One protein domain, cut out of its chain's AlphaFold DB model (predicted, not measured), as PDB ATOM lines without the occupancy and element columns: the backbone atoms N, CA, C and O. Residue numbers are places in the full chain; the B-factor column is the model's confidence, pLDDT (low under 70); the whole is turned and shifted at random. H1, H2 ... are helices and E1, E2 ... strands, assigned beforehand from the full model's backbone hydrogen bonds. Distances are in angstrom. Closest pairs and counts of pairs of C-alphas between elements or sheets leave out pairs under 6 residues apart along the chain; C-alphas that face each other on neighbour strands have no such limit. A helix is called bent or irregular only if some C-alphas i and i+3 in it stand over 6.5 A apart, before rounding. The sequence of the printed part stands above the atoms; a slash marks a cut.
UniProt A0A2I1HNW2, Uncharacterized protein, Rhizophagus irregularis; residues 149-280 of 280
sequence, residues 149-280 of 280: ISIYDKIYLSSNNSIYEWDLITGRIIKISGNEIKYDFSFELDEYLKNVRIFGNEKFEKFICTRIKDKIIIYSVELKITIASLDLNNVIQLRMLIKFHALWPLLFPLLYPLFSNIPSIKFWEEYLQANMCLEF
ATOM      1  N   ILE A 149     115.276 125.293 125.194       86.44
ATOM      2  CA  ILE A 149     115.688 125.485 123.806       86.44
ATOM      3  C   ILE A 149     114.809 126.585 123.209       86.44
ATOM      4  O   ILE A 149     113.593 126.591 123.390       86.44
ATOM      5  N   SER A 150     115.432 127.529 122.516       84.94
ATOM      6  CA  SER A 150     114.768 128.623 121.817       84.94
ATOM      7  C   SER A 150     114.600 128.308 120.338       84.94
ATOM      8  O   SER A 150     115.491 127.734 119.710       84.94
ATOM      9  N   ILE A 151     113.516 128.817 119.750       84.88
ATOM     10  CA  ILE A 151     113.253 128.753 118.306       84.88
ATOM     11  C   ILE A 151     114.333 129.462 117.456       84.88
ATOM     12  O   ILE A 151     114.381 129.298 116.240       84.88
ATOM     13  N   TYR A 152     115.214 130.245 118.084       87.50
ATOM     14  CA  TYR A 152     116.282 131.020 117.441       87.50
ATOM     15  C   TYR A 152     117.648 130.321 117.445       87.50
ATOM     16  O   TYR A 152     118.669 131.001 117.523       87.50
ATOM     17  N   ASP A 153     117.684 128.984 117.419       90.75
ATOM     18  CA  ASP A 153     118.933 128.204 117.471       90.75
ATOM     19  C   ASP A 153     119.797 128.527 118.715       90.75
ATOM     20  O   ASP A 153     121.029 128.479 118.678       90.75
ATOM     21  N   LYS A 154     119.158 128.887 119.834       90.31
ATOM     22  CA  LYS A 154     119.818 129.215 121.108       90.31
ATOM     23  C   LYS A 154     119.380 128.226 122.179       90.31
ATOM     24  O   LYS A 154     118.193 127.929 122.289       90.31
ATOM     25  N   ILE A 155     120.316 127.761 122.995       91.12
ATOM     26  CA  ILE A 155     120.030 126.930 124.166       91.12
ATOM     27  C   ILE A 155     120.407 127.679 125.436       91.12
ATOM     28  O   ILE A 155     121.371 128.446 125.461       91.12
ATOM     29  N   TYR A 156     119.641 127.457 126.495       89.00
ATOM     30  CA  TYR A 156     119.900 128.053 127.794       89.00
ATOM     31  C   TYR A 156     120.313 126.979 128.784       89.00
ATOM     32  O   TYR A 156     119.583 126.011 128.981       89.00
ATOM     33  N   LEU A 157     121.470 127.167 129.412       90.12
ATOM     34  CA  LEU A 157     122.081 126.199 130.316       90.12
ATOM     35  C   LEU A 157     122.250 126.793 131.713       90.12
ATOM     36  O   LEU A 157     122.632 127.962 131.847       90.12
ATOM     37  N   SER A 158     122.032 125.990 132.752       86.69
ATOM     38  CA  SER A 158     122.510 126.291 134.100       86.69
ATOM     39  C   SER A 158     123.849 125.618 134.325       86.69
ATOM     40  O   SER A 158     124.006 124.434 134.073       86.69
ATOM     41  N   SER A 159     124.827 126.365 134.821       86.38
ATOM     42  CA  SER A 159     126.088 125.798 135.299       86.38
ATOM     43  C   SER A 159     126.688 126.720 136.348       86.38
ATOM     44  O   SER A 159     126.592 127.947 136.234       86.38
ATOM     45  N   ASN A 160     127.312 126.161 137.386       83.81
ATOM     46  CA  ASN A 160     127.962 126.940 138.447       83.81
ATOM     47  C   ASN A 160     127.080 128.098 138.950       83.81
ATOM     48  O   ASN A 160     127.473 129.274 138.938       83.81
ATOM     49  N   ASN A 161     125.843 127.771 139.321       81.12
ATOM     50  CA  ASN A 161     124.870 128.708 139.873       81.12
ATOM     51  C   ASN A 161     124.527 129.917 138.977       81.12
ATOM     52  O   ASN A 161     124.138 130.991 139.449       81.12
ATOM     53  N   SER A 162     124.738 129.768 137.675       85.12
ATOM     54  CA  SER A 162     124.642 130.829 136.682       85.12
ATOM     55  C   SER A 162     123.866 130.340 135.471       85.12
ATOM     56  O   SER A 162     123.871 129.148 135.180       85.12
ATOM     57  N   ILE A 163     123.234 131.270 134.761       88.38
ATOM     58  CA  ILE A 163     122.509 130.973 133.524       88.38
ATOM     59  C   ILE A 163     123.325 131.482 132.346       88.38
ATOM     60  O   ILE A 163     123.789 132.629 132.343       88.38
ATOM     61  N   TYR A 164     123.463 130.628 131.341       89.38
ATOM     62  CA  TYR A 164     124.151 130.913 130.095       89.38
ATOM     63  C   TYR A 164     123.194 130.772 128.917       89.38
ATOM     64  O   TYR A 164     122.315 129.918 128.927       89.38
ATOM     65  N   GLU A 165     123.386 131.602 127.901       91.31
ATOM     66  CA  GLU A 165     122.846 131.387 126.561       91.31
ATOM     67  C   GLU A 165     123.986 130.900 125.676       91.31
ATOM     68  O   GLU A 165     125.074 131.483 125.684       91.31
ATOM     69  N   TRP A 166     123.727 129.848 124.916       93.12
ATOM     70  CA  TRP A 166     124.627 129.312 123.915       93.12
ATOM     71  C   TRP A 166     123.933 129.328 122.553       93.12
ATOM     72  O   TRP A 166     122.907 128.690 122.344       93.12
ATOM     73  N   ASP A 167     124.496 130.096 121.627       92.00
ATOM     74  CA  ASP A 167     124.089 130.157 120.227       92.00
ATOM     75  C   ASP A 167     124.694 128.968 119.462       92.00
ATOM     76  O   ASP A 167     125.918 128.853 119.349       92.00
ATOM     77  N   LEU A 168     123.840 128.084 118.942       92.12
ATOM     78  CA  LEU A 168     124.244 126.870 118.230       92.12
ATOM     79  C   LEU A 168     124.832 127.163 116.840       92.12
ATOM     80  O   LEU A 168     125.578 126.345 116.301       92.12
ATOM     81  N   ILE A 169     124.517 128.317 116.246       90.75
ATOM     82  CA  ILE A 169     125.006 128.709 114.919       90.75
ATOM     83  C   ILE A 169     126.399 129.315 115.028       90.75
ATOM     84  O   ILE A 169     127.308 128.936 114.291       90.75
ATOM     85  N   THR A 170     126.580 130.263 115.945       91.81
ATOM     86  CA  THR A 170     127.860 130.968 116.108       91.81
ATOM     87  C   THR A 170     128.803 130.278 117.091       91.81
ATOM     88  O   THR A 170     129.988 130.609 117.137       91.81
ATOM     89  N   GLY A 171     128.297 129.342 117.899       90.06
ATOM     90  CA  GLY A 171     129.027 128.708 118.998       90.06
ATOM     91  C   GLY A 171     129.275 129.645 120.185       90.06
ATOM     92  O   GLY A 171     130.018 129.305 121.105       90.06
ATOM     93  N   ARG A 172     128.704 130.854 120.171       91.31
ATOM     94  CA  ARG A 172     128.955 131.875 121.186       91.31
ATOM     95  C   ARG A 172     128.196 131.556 122.469       91.31
ATOM     96  O   ARG A 172     126.995 131.324 122.439       91.31
ATOM     97  N   ILE A 173     128.892 131.666 123.600       90.69
ATOM     98  CA  ILE A 173     128.312 131.517 124.937       90.69
ATOM     99  C   ILE A 173     128.345 132.866 125.657       90.69
ATOM    100  O   ILE A 173     129.376 133.548 125.681       90.69
ATOM    101  N   ILE A 174     127.221 133.269 126.246       89.81
ATOM    102  CA  ILE A 174     127.113 134.463 127.086       89.81
ATOM    103  C   ILE A 174     126.519 134.104 128.443       89.81
ATOM    104  O   ILE A 174     125.603 133.300 128.548       89.81
ATOM    105  N   LYS A 175     127.034 134.730 129.500       89.25
ATOM    106  CA  LYS A 175     126.470 134.624 130.845       89.25
ATOM    107  C   LYS A 175     125.372 135.673 131.018       89.25
ATOM    108  O   LYS A 175     125.663 136.866 130.929       89.25
ATOM    109  N   ILE A 176     124.144 135.229 131.268       84.94
ATOM    110  CA  ILE A 176     122.954 136.081 131.438       84.94
ATOM    111  C   ILE A 176     122.819 136.537 132.892       84.94
ATOM    112  O   ILE A 176     122.535 137.701 133.175       84.94
ATOM    113  N   SER A 177     123.020 135.612 133.827       80.50
ATOM    114  CA  SER A 177     122.904 135.869 135.260       80.50
ATOM    115  C   SER A 177     123.889 135.001 136.041       80.50
ATOM    116  O   SER A 177     124.405 134.002 135.533       80.50
ATOM    117  N   GLY A 178     124.208 135.396 137.274       75.81
ATOM    118  CA  GLY A 178     125.136 134.656 138.125       75.81
ATOM    119  C   GLY A 178     124.767 134.732 139.597       75.81
ATOM    120  O   GLY A 178     124.278 135.761 140.059       75.81
ATOM    121  N   ASN A 179     125.053 133.650 140.324       67.75
ATOM    122  CA  ASN A 179     124.831 133.495 141.768       67.75
ATOM    123  C   ASN A 179     123.354 133.575 142.206       67.75
ATOM    124  O   ASN A 179     123.071 133.772 143.389       67.75
ATOM    125  N   GLU A 180     122.422 133.444 141.262       63.19
ATOM    126  CA  GLU A 180     120.969 133.471 141.508       63.19
ATOM    127  C   GLU A 180     120.434 132.089 141.897       63.19
ATOM    128  O   GLU A 180     119.405 131.953 142.560       63.19
ATOM    129  N   ILE A 181     121.175 131.068 141.489       63.81
ATOM    130  CA  ILE A 181     120.865 129.674 141.692       63.81
ATOM    131  C   ILE A 181     121.649 129.209 142.923       63.81
ATOM    132  O   ILE A 181     122.859 129.393 142.995       63.81
ATOM    133  N   LYS A 182     120.966 128.697 143.942       60.31
ATOM    134  CA  LYS A 182     121.591 128.158 145.156       60.31
ATOM    135  C   LYS A 182     120.820 126.907 145.537       60.31
ATOM    136  O   LYS A 182     119.728 127.027 146.086       60.31
ATOM    137  N   TYR A 183     121.366 125.749 145.218       62.12
ATOM    138  CA  TYR A 183     120.876 124.466 145.707       62.12
ATOM    139  C   TYR A 183     122.079 123.592 146.043       62.12
ATOM    140  O   TYR A 183     123.137 123.720 145.423       62.12
ATOM    141  N   ASP A 184     121.905 122.738 147.045       52.53
ATOM    142  CA  ASP A 184     122.953 121.838 147.532       52.53
ATOM    143  C   ASP A 184     122.832 120.425 146.914       52.53
ATOM    144  O   ASP A 184     123.765 119.632 147.027       52.53
ATOM    145  N   PHE A 185     121.720 120.105 146.226       54.84
ATOM    146  CA  PHE A 185     121.428 118.767 145.681       54.84
ATOM    147  C   PHE A 185     120.710 118.787 144.316       54.84
ATOM    148  O   PHE A 185     120.008 119.739 143.984       54.84
ATOM    149  N   SER A 186     120.835 117.695 143.550       58.06
ATOM    150  CA  SER A 186     120.277 117.535 142.193       58.06
ATOM    151  C   SER A 186     118.744 117.447 142.125       58.06
ATOM    152  O   SER A 186     118.150 117.921 141.168       58.06
ATOM    153  N   PHE A 187     118.063 116.909 143.141       54.22
ATOM    154  CA  PHE A 187     116.590 116.844 143.132       54.22
ATOM    155  C   PHE A 187     115.927 118.221 143.306       54.22
ATOM    156  O   PHE A 187     114.853 118.472 142.764       54.22
ATOM    157  N   GLU A 188     116.572 119.139 144.033       57.31
ATOM    158  CA  GLU A 188     116.100 120.525 144.171       57.31
ATOM    159  C   GLU A 188     116.309 121.332 142.883       57.31
ATOM    160  O   GLU A 188     115.602 122.309 142.635       57.31
ATOM    161  N   LEU A 189     117.270 120.913 142.060       62.22
ATOM    162  CA  LEU A 189     117.643 121.549 140.805       62.22
ATOM    163  C   LEU A 189     116.561 121.357 139.731       62.22
ATOM    164  O   LEU A 189     116.140 122.346 139.136       62.22
ATOM    165  N   ASP A 190     116.004 120.155 139.574       63.78
ATOM    166  CA  ASP A 190     114.898 119.908 138.631       63.78
ATOM    167  C   ASP A 190     113.643 120.725 138.968       63.78
ATOM    168  O   ASP A 190     113.021 121.352 138.103       63.78
ATOM    169  N   GLU A 191     113.257 120.758 140.248       62.78
ATOM    170  CA  GLU A 191     112.130 121.576 140.710       62.78
ATOM    171  C   GLU A 191     112.418 123.076 140.537       62.78
ATOM    172  O   GLU A 191     111.530 123.871 140.205       62.78
ATOM    173  N   TYR A 192     113.673 123.483 140.715       67.25
ATOM    174  CA  TYR A 192     114.094 124.858 140.507       67.25
ATOM    175  C   TYR A 192     114.050 125.260 139.029       67.25
ATOM    176  O   TYR A 192     113.509 126.321 138.717       67.25
ATOM    177  N   LEU A 193     114.563 124.435 138.113       66.38
ATOM    178  CA  LEU A 193     114.573 124.728 136.678       66.38
ATOM    179  C   LEU A 193     113.170 124.774 136.085       66.38
ATOM    180  O   LEU A 193     112.908 125.640 135.256       66.38
ATOM    181  N   LYS A 194     112.220 123.980 136.602       67.50
ATOM    182  CA  LYS A 194     110.783 124.131 136.281       67.50
ATOM    183  C   LYS A 194     110.242 125.534 136.589       67.50
ATOM    184  O   LYS A 194     109.267 125.983 135.985       67.50
ATOM    185  N   ASN A 195     110.866 126.241 137.532       66.88
ATOM    186  CA  ASN A 195     110.537 127.619 137.893       66.88
ATOM    187  C   ASN A 195     111.377 128.668 137.152       66.88
ATOM    188  O   ASN A 195     111.144 129.869 137.351       66.88
ATOM    189  N   VAL A 196     112.326 128.243 136.316       72.25
ATOM    190  CA  VAL A 196     113.080 129.122 135.432       72.25
ATOM    191  C   VAL A 196     112.334 129.241 134.111       72.25
ATOM    192  O   VAL A 196     112.032 128.255 133.448       72.25
ATOM    193  N   ARG A 197     112.025 130.471 133.707       75.50
ATOM    194  CA  ARG A 197     111.503 130.745 132.366       75.50
ATOM    195  C   ARG A 197     112.366 131.770 131.687       75.50
ATOM    196  O   ARG A 197     112.653 132.807 132.279       75.50
ATOM    197  N   ILE A 198     112.749 131.490 130.452       76.12
ATOM    198  CA  ILE A 198     113.576 132.383 129.655       76.12
ATOM    199  C   ILE A 198     112.792 132.768 128.416       76.12
ATOM    200  O   ILE A 198     112.209 131.924 127.742       76.12
ATOM    201  N   PHE A 199     112.756 134.065 128.148       72.88
ATOM    202  CA  PHE A 199     112.122 134.610 126.967       72.88
ATOM    203  C   PHE A 199     113.074 135.592 126.289       72.88
ATOM    204  O   PHE A 199     113.451 136.621 126.861       72.88
ATOM    205  N   GLY A 200     113.460 135.247 125.063       62.00
ATOM    206  CA  GLY A 200     114.094 136.130 124.092       62.00
ATOM    207  C   GLY A 200     113.163 136.256 122.890       62.00
ATOM    208  O   GLY A 200     112.505 135.288 122.525       62.00
ATOM    209  N   ASN A 201     113.061 137.442 122.298       62.66
ATOM    210  CA  ASN A 201     112.202 137.698 121.139       62.66
ATOM    211  C   ASN A 201     113.052 138.298 120.017       62.66
ATOM    212  O   ASN A 201     113.827 139.207 120.291       62.66
ATOM    213  N   GLU A 202     112.869 137.866 118.771       59.06
ATOM    214  CA  GLU A 202     113.528 138.425 117.577       59.06
ATOM    215  C   GLU A 202     113.403 139.943 117.432       59.06
ATOM    216  O   GLU A 202     114.363 140.643 117.122       59.06
ATOM    217  N   LYS A 203     112.220 140.497 117.709       58.56
ATOM    218  CA  LYS A 203     111.994 141.948 117.660       58.56
ATOM    219  C   LYS A 203     112.790 142.688 118.742       58.56
ATOM    220  O   LYS A 203     113.032 143.891 118.630       58.56
ATOM    221  N   PHE A 204     113.194 141.971 119.787       54.75
ATOM    222  CA  PHE A 204     113.875 142.486 120.963       54.75
ATOM    223  C   PHE A 204     115.121 141.670 121.309       54.75
ATOM    224  O   PHE A 204     115.427 141.562 122.491       54.75
ATOM    225  N   GLU A 205     115.899 141.180 120.330       62.25
ATOM    226  CA  GLU A 205     117.180 140.475 120.577       62.25
ATOM    227  C   GLU A 205     118.166 141.280 121.447       62.25
ATOM    228  O   GLU A 205     119.195 140.783 121.889       62.25
ATOM    229  N   LYS A 206     117.840 142.541 121.726       73.62
ATOM    230  CA  LYS A 206     118.476 143.398 122.719       73.62
ATOM    231  C   LYS A 206     118.333 142.902 124.151       73.62
ATOM    232  O   LYS A 206     119.196 143.261 124.951       73.62
ATOM    233  N   PHE A 207     117.283 142.152 124.491       78.44
ATOM    234  CA  PHE A 207     116.980 141.752 125.861       78.44
ATOM    235  C   PHE A 207     116.624 140.273 126.004       78.44
ATOM    236  O   PHE A 207     115.866 139.718 125.214       78.44
ATOM    237  N   ILE A 208     117.111 139.676 127.088       80.62
ATOM    238  CA  ILE A 208     116.714 138.356 127.575       80.62
ATOM    239  C   ILE A 208     116.042 138.580 128.921       80.62
ATOM    240  O   ILE A 208     116.644 139.173 129.822       80.62
ATOM    241  N   CYS A 209     114.793 138.140 129.057       83.81
ATOM    242  CA  CYS A 209     114.120 138.142 130.347       83.81
ATOM    243  C   CYS A 209     114.092 136.739 130.924       83.81
ATOM    244  O   CYS A 209     113.641 135.792 130.281       83.81
ATOM    245  N   THR A 210     114.547 136.626 132.162       84.00
ATOM    246  CA  THR A 210     114.605 135.361 132.880       84.00
ATOM    247  C   THR A 210     113.829 135.497 134.174       84.00
ATOM    248  O   THR A 210     114.187 136.314 135.019       84.00
ATOM    249  N   ARG A 211     112.767 134.710 134.350       84.69
ATOM    250  CA  ARG A 211     112.131 134.548 135.658       84.69
ATOM    251  C   ARG A 211     112.779 133.387 136.381       84.69
ATOM    252  O   ARG A 211     112.935 132.326 135.795       84.69
ATOM    253  N   ILE A 212     113.096 133.599 137.645       80.38
ATOM    254  CA  ILE A 212     113.582 132.610 138.591       80.38
ATOM    255  C   ILE A 212     112.701 132.736 139.829       80.38
ATOM    256  O   ILE A 212     112.779 133.743 140.532       80.38
ATOM    257  N   LYS A 213     111.851 131.738 140.092       80.00
ATOM    258  CA  LYS A 213     110.852 131.799 141.176       80.00
ATOM    259  C   LYS A 213     110.018 133.093 141.085       80.00
ATOM    260  O   LYS A 213     109.241 133.273 140.146       80.00
ATOM    261  N   ASP A 214     110.183 133.985 142.049       80.94
ATOM    262  CA  ASP A 214     109.514 135.265 142.250       80.94
ATOM    263  C   ASP A 214     110.327 136.470 141.750       80.94
ATOM    264  O   ASP A 214     109.893 137.607 141.901       80.94
ATOM    265  N   LYS A 215     111.478 136.257 141.108       84.31
ATOM    266  CA  LYS A 215     112.320 137.330 140.577       84.31
ATOM    267  C   LYS A 215     112.397 137.271 139.057       84.31
ATOM    268  O   LYS A 215     112.622 136.212 138.484       84.31
ATOM    269  N   ILE A 216     112.251 138.411 138.392       86.00
ATOM    270  CA  ILE A 216     112.533 138.572 136.962       86.00
ATOM    271  C   ILE A 216     113.837 139.345 136.795       86.00
ATOM    272  O   ILE A 216     114.062 140.357 137.451       86.00
ATOM    273  N   ILE A 217     114.694 138.887 135.897       86.19
ATOM    274  CA  ILE A 217     115.961 139.506 135.521       86.19
ATOM    275  C   ILE A 217     115.834 139.957 134.074       86.19
ATOM    276  O   ILE A 217     115.384 139.187 133.229       86.19
ATOM    277  N   ILE A 218     116.255 141.186 133.788       85.50
ATOM    278  CA  ILE A 218     116.315 141.727 132.432       85.50
ATOM    279  C   ILE A 218     117.784 141.921 132.078       85.50
ATOM    280  O   ILE A 218     118.475 142.775 132.640       85.50
ATOM    281  N   TYR A 219     118.265 141.115 131.143       85.62
ATOM    282  CA  TYR A 219     119.620 141.177 130.618       85.62
ATOM    283  C   TYR A 219     119.625 141.867 129.264       85.62
ATOM    284  O   TYR A 219     118.782 141.565 128.429       85.62
ATOM    285  N   SER A 220     120.572 142.773 129.029       84.06
ATOM    286  CA  SER A 220     120.802 143.365 127.715       84.06
ATOM    287  C   SER A 220     121.905 142.614 126.977       84.06
ATOM    288  O   SER A 220     123.052 142.611 127.421       84.06
ATOM    289  N   VAL A 221     121.577 142.029 125.826       82.00
ATOM    290  CA  VAL A 221     122.521 141.310 124.951       82.00
ATOM    291  C   VAL A 221     123.520 142.267 124.309       82.00
ATOM    292  O   VAL A 221     124.709 141.959 124.218       82.00
ATOM    293  N   GLU A 222     123.045 143.447 123.904       83.25
ATOM    294  CA  GLU A 222     123.860 144.500 123.293       83.25
ATOM    295  C   GLU A 222     124.922 145.011 124.273       83.25
ATOM    296  O   GLU A 222     126.113 145.035 123.958       83.25
ATOM    297  N   LEU A 223     124.496 145.356 125.490       82.75
ATOM    298  CA  LEU A 223     125.383 145.891 126.522       82.75
ATOM    299  C   LEU A 223     126.126 144.796 127.303       82.75
ATOM    300  O   LEU A 223     127.080 145.098 128.017       82.75
ATOM    301  N   LYS A 224     125.700 143.536 127.174       86.25
ATOM    302  CA  LYS A 224     126.187 142.366 127.921       86.25
ATOM    303  C   LYS A 224     126.120 142.527 129.445       86.25
ATOM    304  O   LYS A 224     127.007 142.063 130.161       86.25
ATOM    305  N   ILE A 225     125.074 143.186 129.945       84.94
ATOM    306  CA  ILE A 225     124.861 143.435 131.379       84.94
ATOM    307  C   ILE A 225     123.417 143.156 131.784       84.94
ATOM    308  O   ILE A 225     122.485 143.363 131.007       84.94
ATOM    309  N   THR A 226     123.216 142.760 133.038       86.38
ATOM    310  CA  THR A 226     121.900 142.820 133.679       86.38
ATOM    311  C   THR A 226     121.527 144.284 133.902       86.38
ATOM    312  O   THR A 226     122.223 144.992 134.626       86.38
ATOM    313  N   ILE A 227     120.446 144.747 133.271       84.75
ATOM    314  CA  ILE A 227     120.020 146.153 133.337       84.75
ATOM    315  C   ILE A 227     118.987 146.411 134.433       84.75
ATOM    316  O   ILE A 227     118.883 147.531 134.924       84.75
ATOM    317  N   ALA A 228     118.220 145.389 134.815       84.06
ATOM    318  CA  ALA A 228     117.219 145.485 135.866       84.06
ATOM    319  C   ALA A 228     116.893 144.108 136.451       84.06
ATOM    320  O   ALA A 228     117.047 143.077 135.794       84.06
ATOM    321  N   SER A 229     116.376 144.111 137.676       86.12
ATOM    322  CA  SER A 229     115.713 142.961 138.279       86.12
ATOM    323  C   SER A 229     114.443 143.409 138.989       86.12
ATOM    324  O   SER A 229     114.459 144.436 139.667       86.12
ATOM    325  N   LEU A 230     113.381 142.628 138.856       85.38
ATOM    326  CA  LEU A 230     112.069 142.864 139.434       85.38
ATOM    327  C   LEU A 230     111.743 141.753 140.428       85.38
ATOM    328  O   LEU A 230     111.764 140.579 140.070       85.38
ATOM    329  N   ASP A 231     111.403 142.130 141.651       85.44
ATOM    330  CA  ASP A 231     110.845 141.225 142.653       85.44
ATOM    331  C   ASP A 231     109.310 141.250 142.561       85.44
ATOM    332  O   ASP A 231     108.677 142.286 142.779       85.44
ATOM    333  N   LEU A 232     108.705 140.109 142.226       79.94
ATOM    334  CA  LEU A 232     107.259 139.942 142.057       79.94
ATOM    335  C   LEU A 232     106.493 139.983 143.385       79.94
ATOM    336  O   LEU A 232     105.279 140.183 143.382       79.94
ATOM    337  N   ASN A 233     107.173 139.833 144.521       81.00
ATOM    338  CA  ASN A 233     106.595 140.062 145.842       81.00
ATOM    339  C   ASN A 233     106.670 141.541 146.256       81.00
ATOM    340  O   ASN A 233     105.960 141.973 147.173       81.00
ATOM    341  N   ASN A 234     107.477 142.348 145.563       83.56
ATOM    342  CA  ASN A 234     107.611 143.772 145.825       83.56
ATOM    343  C   ASN A 234     106.569 144.595 145.051       83.56
ATOM    344  O   ASN A 234     106.793 145.085 143.942       83.56
ATOM    345  N   VAL A 235     105.432 144.821 145.707       75.69
ATOM    346  CA  VAL A 235     104.298 145.601 145.180       75.69
ATOM    347  C   VAL A 235     104.705 146.998 144.686       75.69
ATOM    348  O   VAL A 235     104.139 147.499 143.716       75.69
ATOM    349  N   ILE A 236     105.702 147.639 145.305       80.69
ATOM    350  CA  ILE A 236     106.149 148.979 144.897       80.69
ATOM    351  C   ILE A 236     106.828 148.920 143.525       80.69
ATOM    352  O   ILE A 236     106.505 149.731 142.656       80.69
ATOM    353  N   GLN A 237     107.719 147.949 143.302       80.06
ATOM    354  CA  GLN A 237     108.397 147.787 142.011       80.06
ATOM    355  C   GLN A 237     107.405 147.445 140.892       80.06
ATOM    356  O   GLN A 237     107.487 148.013 139.803       80.06
ATOM    357  N   LEU A 238     106.418 146.594 141.187       75.00
ATOM    358  CA  LEU A 238     105.335 146.257 140.261       75.00
ATOM    359  C   LEU A 238     104.508 147.485 139.870       75.00
ATOM    360  O   LEU A 238     104.325 147.764 138.684       75.00
ATOM    361  N   ARG A 239     104.061 148.271 140.858       73.50
ATOM    362  CA  ARG A 239     103.310 149.511 140.611       73.50
ATOM    363  C   ARG A 239     104.129 150.514 139.802       73.50
ATOM    364  O   ARG A 239     103.567 151.184 138.942       73.50
ATOM    365  N   MET A 240     105.432 150.638 140.062       77.56
ATOM    366  CA  MET A 240     106.305 151.505 139.266       77.56
ATOM    367  C   MET A 240     106.345 151.051 137.808       77.56
ATOM    368  O   MET A 240     106.121 151.868 136.920       77.56
ATOM    369  N   LEU A 241     106.560 149.759 137.565       74.00
ATOM    370  CA  LEU A 241     106.647 149.194 136.221       74.00
ATOM    371  C   LEU A 241     105.362 149.418 135.407       74.00
ATOM    372  O   LEU A 241     105.443 149.862 134.265       74.00
ATOM    373  N   ILE A 242     104.191 149.192 136.012       70.38
ATOM    374  CA  ILE A 242     102.892 149.404 135.351       70.38
ATOM    375  C   ILE A 242     102.634 150.901 135.090       70.38
ATOM    376  O   ILE A 242     102.073 151.270 134.062       70.38
ATOM    377  N   LYS A 243     103.079 151.791 135.989       72.69
ATOM    378  CA  LYS A 243     102.894 153.249 135.848       72.69
ATOM    379  C   LYS A 243     103.783 153.892 134.782       72.69
ATOM    380  O   LYS A 243     103.467 154.990 134.319       72.69
ATOM    381  N   PHE A 244     104.877 153.251 134.370       72.56
ATOM    382  CA  PHE A 244     105.697 153.732 133.256       72.56
ATOM    383  C   PHE A 244     105.022 153.413 131.914       72.56
ATOM    384  O   PHE A 244     105.437 152.508 131.192       72.56
ATOM    385  N   HIS A 245     104.004 154.202 131.556       63.88
ATOM    386  CA  HIS A 245     103.176 154.026 130.352       63.88
ATOM    387  C   HIS A 245     103.972 153.895 129.043       63.88
ATOM    388  O   HIS A 245     103.497 153.280 128.098       63.88
ATOM    389  N   ALA A 246     105.179 154.465 128.967       67.25
ATOM    390  CA  ALA A 246     106.030 154.376 127.782       67.25
ATOM    391  C   ALA A 246     106.811 153.052 127.705       67.25
ATOM    392  O   ALA A 246     107.118 152.579 126.616       67.25
ATOM    393  N   LEU A 247     107.138 152.453 128.856       65.56
ATOM    394  CA  LEU A 247     107.930 151.223 128.946       65.56
ATOM    395  C   LEU A 247     107.045 149.983 129.039       65.56
ATOM    396  O   LEU A 247     107.419 148.935 128.523       65.56
ATOM    397  N   TRP A 248     105.870 150.096 129.663       72.38
ATOM    398  CA  TRP A 248     104.979 148.964 129.881       72.38
ATOM    399  C   TRP A 248     104.529 148.292 128.576       72.38
ATOM    400  O   TRP A 248     104.739 147.091 128.463       72.38
ATOM    401  N   PRO A 249     104.045 148.995 127.533       71.69
ATOM    402  CA  PRO A 249     103.676 148.348 126.269       71.69
ATOM    403  C   PRO A 249     104.859 147.690 125.545       71.69
ATOM    404  O   PRO A 249     104.663 146.763 124.767       71.69
ATOM    405  N   LEU A 250     106.087 148.167 125.792       70.25
ATOM    406  CA  LEU A 250     107.308 147.620 125.195       70.25
ATOM    407  C   LEU A 250     107.799 146.374 125.939       70.25
ATOM    408  O   LEU A 250     108.238 145.415 125.312       70.25
ATOM    409  N   LEU A 251     107.719 146.385 127.271       72.12
ATOM    410  CA  LEU A 251     108.172 145.292 128.130       72.12
ATOM    411  C   LEU A 251     107.095 144.231 128.349       72.12
ATOM    412  O   LEU A 251     107.427 143.078 128.589       72.12
ATOM    413  N   PHE A 252     105.813 144.577 128.258       74.94
ATOM    414  CA  PHE A 252     104.721 143.653 128.544       74.94
ATOM    415  C   PHE A 252     104.752 142.407 127.651       74.94
ATOM    416  O   PHE A 252     104.710 141.320 128.215       74.94
ATOM    417  N   PRO A 253     104.941 142.489 126.317       74.44
ATOM    418  CA  PRO A 253     105.079 141.289 125.487       74.44
ATOM    419  C   PRO A 253     106.271 140.404 125.880       74.44
ATOM    420  O   PRO A 253     106.232 139.196 125.679       74.44
ATOM    421  N   LEU A 254     107.323 141.005 126.442       72.75
ATOM    422  CA  LEU A 254     108.540 140.322 126.883       72.75
ATOM    423  C   LEU A 254     108.357 139.652 128.257       72.75
ATOM    424  O   LEU A 254     108.896 138.579 128.513       72.75
ATOM    425  N   LEU A 255     107.596 140.291 129.147       75.62
ATOM    426  CA  LEU A 255     107.362 139.846 130.521       75.62
ATOM    427  C   LEU A 255     106.139 138.933 130.649       75.62
ATOM    428  O   LEU A 255     106.093 138.095 131.545       75.62
ATOM    429  N   TYR A 256     105.157 139.063 129.759       76.88
ATOM    430  CA  TYR A 256     103.902 138.320 129.813       76.88
ATOM    431  C   TYR A 256     104.089 136.795 129.861       76.88
ATOM    432  O   TYR A 256     103.526 136.171 130.765       76.88
ATOM    433  N   PRO A 257     104.938 136.176 129.013       76.50
ATOM    434  CA  PRO A 257     105.201 134.734 129.085       76.50
ATOM    435  C   PRO A 257     105.786 134.299 130.436       76.50
ATOM    436  O   PRO A 257     105.587 133.174 130.900       76.50
ATOM    437  N   LEU A 258     106.493 135.208 131.109       77.00
ATOM    438  CA  LEU A 258     107.090 134.948 132.410       77.00
ATOM    439  C   LEU A 258     106.056 134.963 133.535       77.00
ATOM    440  O   LEU A 258     106.304 134.331 134.556       77.00
ATOM    441  N   PHE A 259     104.888 135.586 133.354       74.12
ATOM    442  CA  PHE A 259     103.858 135.656 134.392       74.12
ATOM    443  C   PHE A 259     102.939 134.426 134.486       74.12
ATOM    444  O   PHE A 259     102.139 134.336 135.419       74.12
ATOM    445  N   SER A 260     103.036 133.450 133.572       68.25
ATOM    446  CA  SER A 260     102.186 132.248 133.642       68.25
ATOM    447  C   SER A 260     102.428 131.451 134.937       68.25
ATOM    448  O   SER A 260     103.528 131.449 135.489       68.25
ATOM    449  N   ASN A 261     101.416 130.771 135.471       63.78
ATOM    450  CA  ASN A 261     101.493 130.015 136.734       63.78
ATOM    451  C   ASN A 261     102.018 130.812 137.947       63.78
ATOM    452  O   ASN A 261     102.544 130.204 138.872       63.78
ATOM    453  N   ILE A 262     101.912 132.148 137.969       69.50
ATOM    454  CA  ILE A 262     102.133 132.923 139.198       69.50
ATOM    455  C   ILE A 262     100.882 132.777 140.075       69.50
ATOM    456  O   ILE A 262      99.832 133.309 139.707       69.50
ATOM    457  N   PRO A 263     100.971 132.119 141.246       56.28
ATOM    458  CA  PRO A 263      99.829 131.961 142.145       56.28
ATOM    459  C   PRO A 263      99.540 133.230 142.970       56.28
ATOM    460  O   PRO A 263      98.589 133.260 143.748       56.28
ATOM    461  N   SER A 264     100.358 134.284 142.844       65.69
ATOM    462  CA  SER A 264     100.208 135.517 143.622       65.69
ATOM    463  C   SER A 264      98.997 136.328 143.161       65.69
ATOM    464  O   SER A 264      99.067 137.107 142.208       65.69
ATOM    465  N   ILE A 265      97.900 136.190 143.907       62.78
ATOM    466  CA  ILE A 265      96.702 137.039 143.826       62.78
ATOM    467  C   ILE A 265      97.074 138.530 143.853       62.78
ATOM    468  O   ILE A 265      96.525 139.303 143.077       62.78
ATOM    469  N   LYS A 266      98.072 138.927 144.656       68.19
ATOM    470  CA  LYS A 266      98.478 140.335 144.804       68.19
ATOM    471  C   LYS A 266      98.985 140.964 143.506       68.19
ATOM    472  O   LYS A 266      98.697 142.127 143.254       68.19
ATOM    473  N   PHE A 267      99.732 140.226 142.680       69.75
ATOM    474  CA  PHE A 267     100.196 140.744 141.385       69.75
ATOM    475  C   PHE A 267      99.006 141.053 140.469       69.75
ATOM    476  O   PHE A 267      98.921 142.140 139.896       69.75
ATOM    477  N   TRP A 268      98.065 140.110 140.372       73.69
ATOM    478  CA  TRP A 268      96.887 140.252 139.520       73.69
ATOM    479  C   TRP A 268      95.901 141.300 140.053       73.69
ATOM    480  O   TRP A 268      95.366 142.070 139.262       73.69
ATOM    481  N   GLU A 269      95.718 141.408 141.373       74.69
ATOM    482  CA  GLU A 269      94.929 142.474 142.011       74.69
ATOM    483  C   GLU A 269      95.473 143.869 141.679       74.69
ATOM    484  O   GLU A 269      94.713 144.767 141.321       74.69
ATOM    485  N   GLU A 270      96.792 144.050 141.750       71.56
ATOM    486  CA  GLU A 270      97.459 145.311 141.418       71.56
ATOM    487  C   GLU A 270      97.369 145.644 139.928       71.56
ATOM    488  O   GLU A 270      97.093 146.788 139.560       71.56
ATOM    489  N   TYR A 271      97.553 144.646 139.063       70.56
ATOM    490  CA  TYR A 271      97.374 144.797 137.620       70.56
ATOM    491  C   TYR A 271      95.940 145.223 137.273       70.56
ATOM    492  O   TYR A 271      95.743 146.167 136.504       70.56
ATOM    493  N   LEU A 272      94.935 144.587 137.883       73.69
ATOM    494  CA  LEU A 272      93.529 144.953 137.709       73.69
ATOM    495  C   LEU A 272      93.253 146.377 138.217       73.69
ATOM    496  O   LEU A 272      92.641 147.168 137.503       73.69
ATOM    497  N   GLN A 273      93.754 146.749 139.401       71.50
ATOM    498  CA  GLN A 273      93.604 148.110 139.940       71.50
ATOM    499  C   GLN A 273      94.264 149.178 139.062       71.50
ATOM    500  O   GLN A 273      93.710 150.264 138.889       71.50
ATOM    501  N   ALA A 274      95.445 148.895 138.513       67.31
ATOM    502  CA  ALA A 274      96.177 149.845 137.687       67.31
ATOM    503  C   ALA A 274      95.523 150.056 136.314       67.31
ATOM    504  O   ALA A 274      95.467 151.193 135.853       67.31
ATOM    505  N   ASN A 275      94.976 149.003 135.695       63.47
ATOM    506  CA  ASN A 275      94.259 149.123 134.420       63.47
ATOM    507  C   ASN A 275      92.890 149.796 134.570       63.47
ATOM    508  O   ASN A 275      92.533 150.606 133.723       63.47
ATOM    509  N   MET A 276      92.176 149.579 135.682       58.59
ATOM    510  CA  MET A 276      90.952 150.341 135.983       58.59
ATOM    511  C   MET A 276      91.209 151.852 136.151       58.59
ATOM    512  O   MET A 276      90.296 152.653 135.977       58.59
ATOM    513  N   CYS A 277      92.441 152.262 136.476       51.66
ATOM    514  CA  CYS A 277      92.826 153.676 136.567       51.66
ATOM    515  C   CYS A 277      93.270 154.294 135.224       51.66
ATOM    516  O   CYS A 277      93.517 155.497 135.187       51.66
ATOM    517  N   LEU A 278      93.416 153.502 134.153       48.22
ATOM    518  CA  LEU A 278      93.873 153.958 132.829       48.22
ATOM    519  C   LEU A 278      92.724 154.152 131.817       48.22
ATOM    520  O   LEU A 278      92.977 154.629 130.715       48.22
ATOM    521  N   GLU A 279      91.479 153.818 132.180       40.16
ATOM    522  CA  GLU A 279      90.285 153.925 131.314       40.16
ATOM    523  C   GLU A 279      89.473 155.237 131.469       40.16
ATOM    524  O   GLU A 279      88.308 155.281 131.075       40.16
ATOM    525  N   PHE A 280      90.057 156.326 131.986       35.31
ATOM    526  CA  PHE A 280      89.380 157.634 132.096       35.31
ATOM    527  C   PHE A 280      90.197 158.794 131.526       35.31
ATOM    528  O   PHE A 280      91.402 158.891 131.852       35.31
TER     529      PHE A 280
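What this domain is: This is residues 149 to 280 of the 280 residues of an uncharacterized protein of Rhizophagus irregularis (UniProt A0A2I1HNW2). Two antiparallel sheets, of four and three strands, make a sandwich with crossed strands, and H3 covers the face of the four-stranded sheet E4 to E7 that is turned away from the sheet E1 to E3. H2 and H4 lie side by side beyond H3, at one end of the longest axis, while H1 lies off one side of the sandwich. The printed part has 132 residues, with seven named strands and four named helices in the chain order E1 E2 E3 H1 E4 E5 E6 E7 H2 H3 H4, a mixed class. It is compact, with a radius of gyration of the C-alphas of 15.7 A and spans of 51 by 34 by 23 A.

Where its parts are: The larger sheet has E4, residues 196 to 200, 13.4 A; E5, 207 to 212, 16.0 A; E6, 215 to 220, 16.5 A; and E7, 225 to 231, 18.1 A. The other has E1, residues 154 to 159, 15.9 A, from C-alpha 154 at (119.818, 129.215, 121.108); E2, 162 to 167, 16.5 A; and E3, 173 to 178, 13.9 A. The helices are H1, 186 to 193, 10.7 A; H2, 235 to 243, 12.1 A; H3, 248 to 259, 14.1 A; and H4, 265 to 276, 16.5 A, ending at C-alpha 276 (90.952, 150.341, 135.983). H3 is irregular, only just: C-alphas 254 and 257 are 6.9 A apart.

How they stand to each other: The strongly twisted sheet E4 E5 E6 E7 is a meander, each strand the antiparallel neighbour of the one before: N 199 and O 209 are 2.9 A apart, N 210 and O 217 2.9 A, N 218 and O 228 2.9 A. E1 E2 E3 is a second meander, with N 157 and O 164 at 2.9 A and N 165 and O 174 at 2.9 A. The sheets form a sandwich, two sheets face to face, their strands at 40 degrees; the closest C-alphas of E3 and E6, Ile 176 and Tyr 219, are 6.1 A apart. H3 is on the larger sheet, over E5, at a height of 9.8 A, slantwise at 33 degrees on the local plane. H2 only grazes that sheet and touches H4 at a shallow tilt of 30 degrees, the same way; their closest C-alphas, Ile 242 and Ala 274, are 7.1 A apart. H1 is not on either sheet. In H2 and H4 every O i to N i+4 pair is within hydrogen-bond range; in H1 3 of 4 are, in H3 4 of 8.

The domain as a whole: The C-alphas farthest apart, Phe 185 and Phe 280, are 52.2 A apart. The printed part has no cut and no long link. Its mean pLDDT is 75.2; residues 179 to 195, 200 to 205, 245 to 247, 260 to 267 and 274 to 280 are under 70.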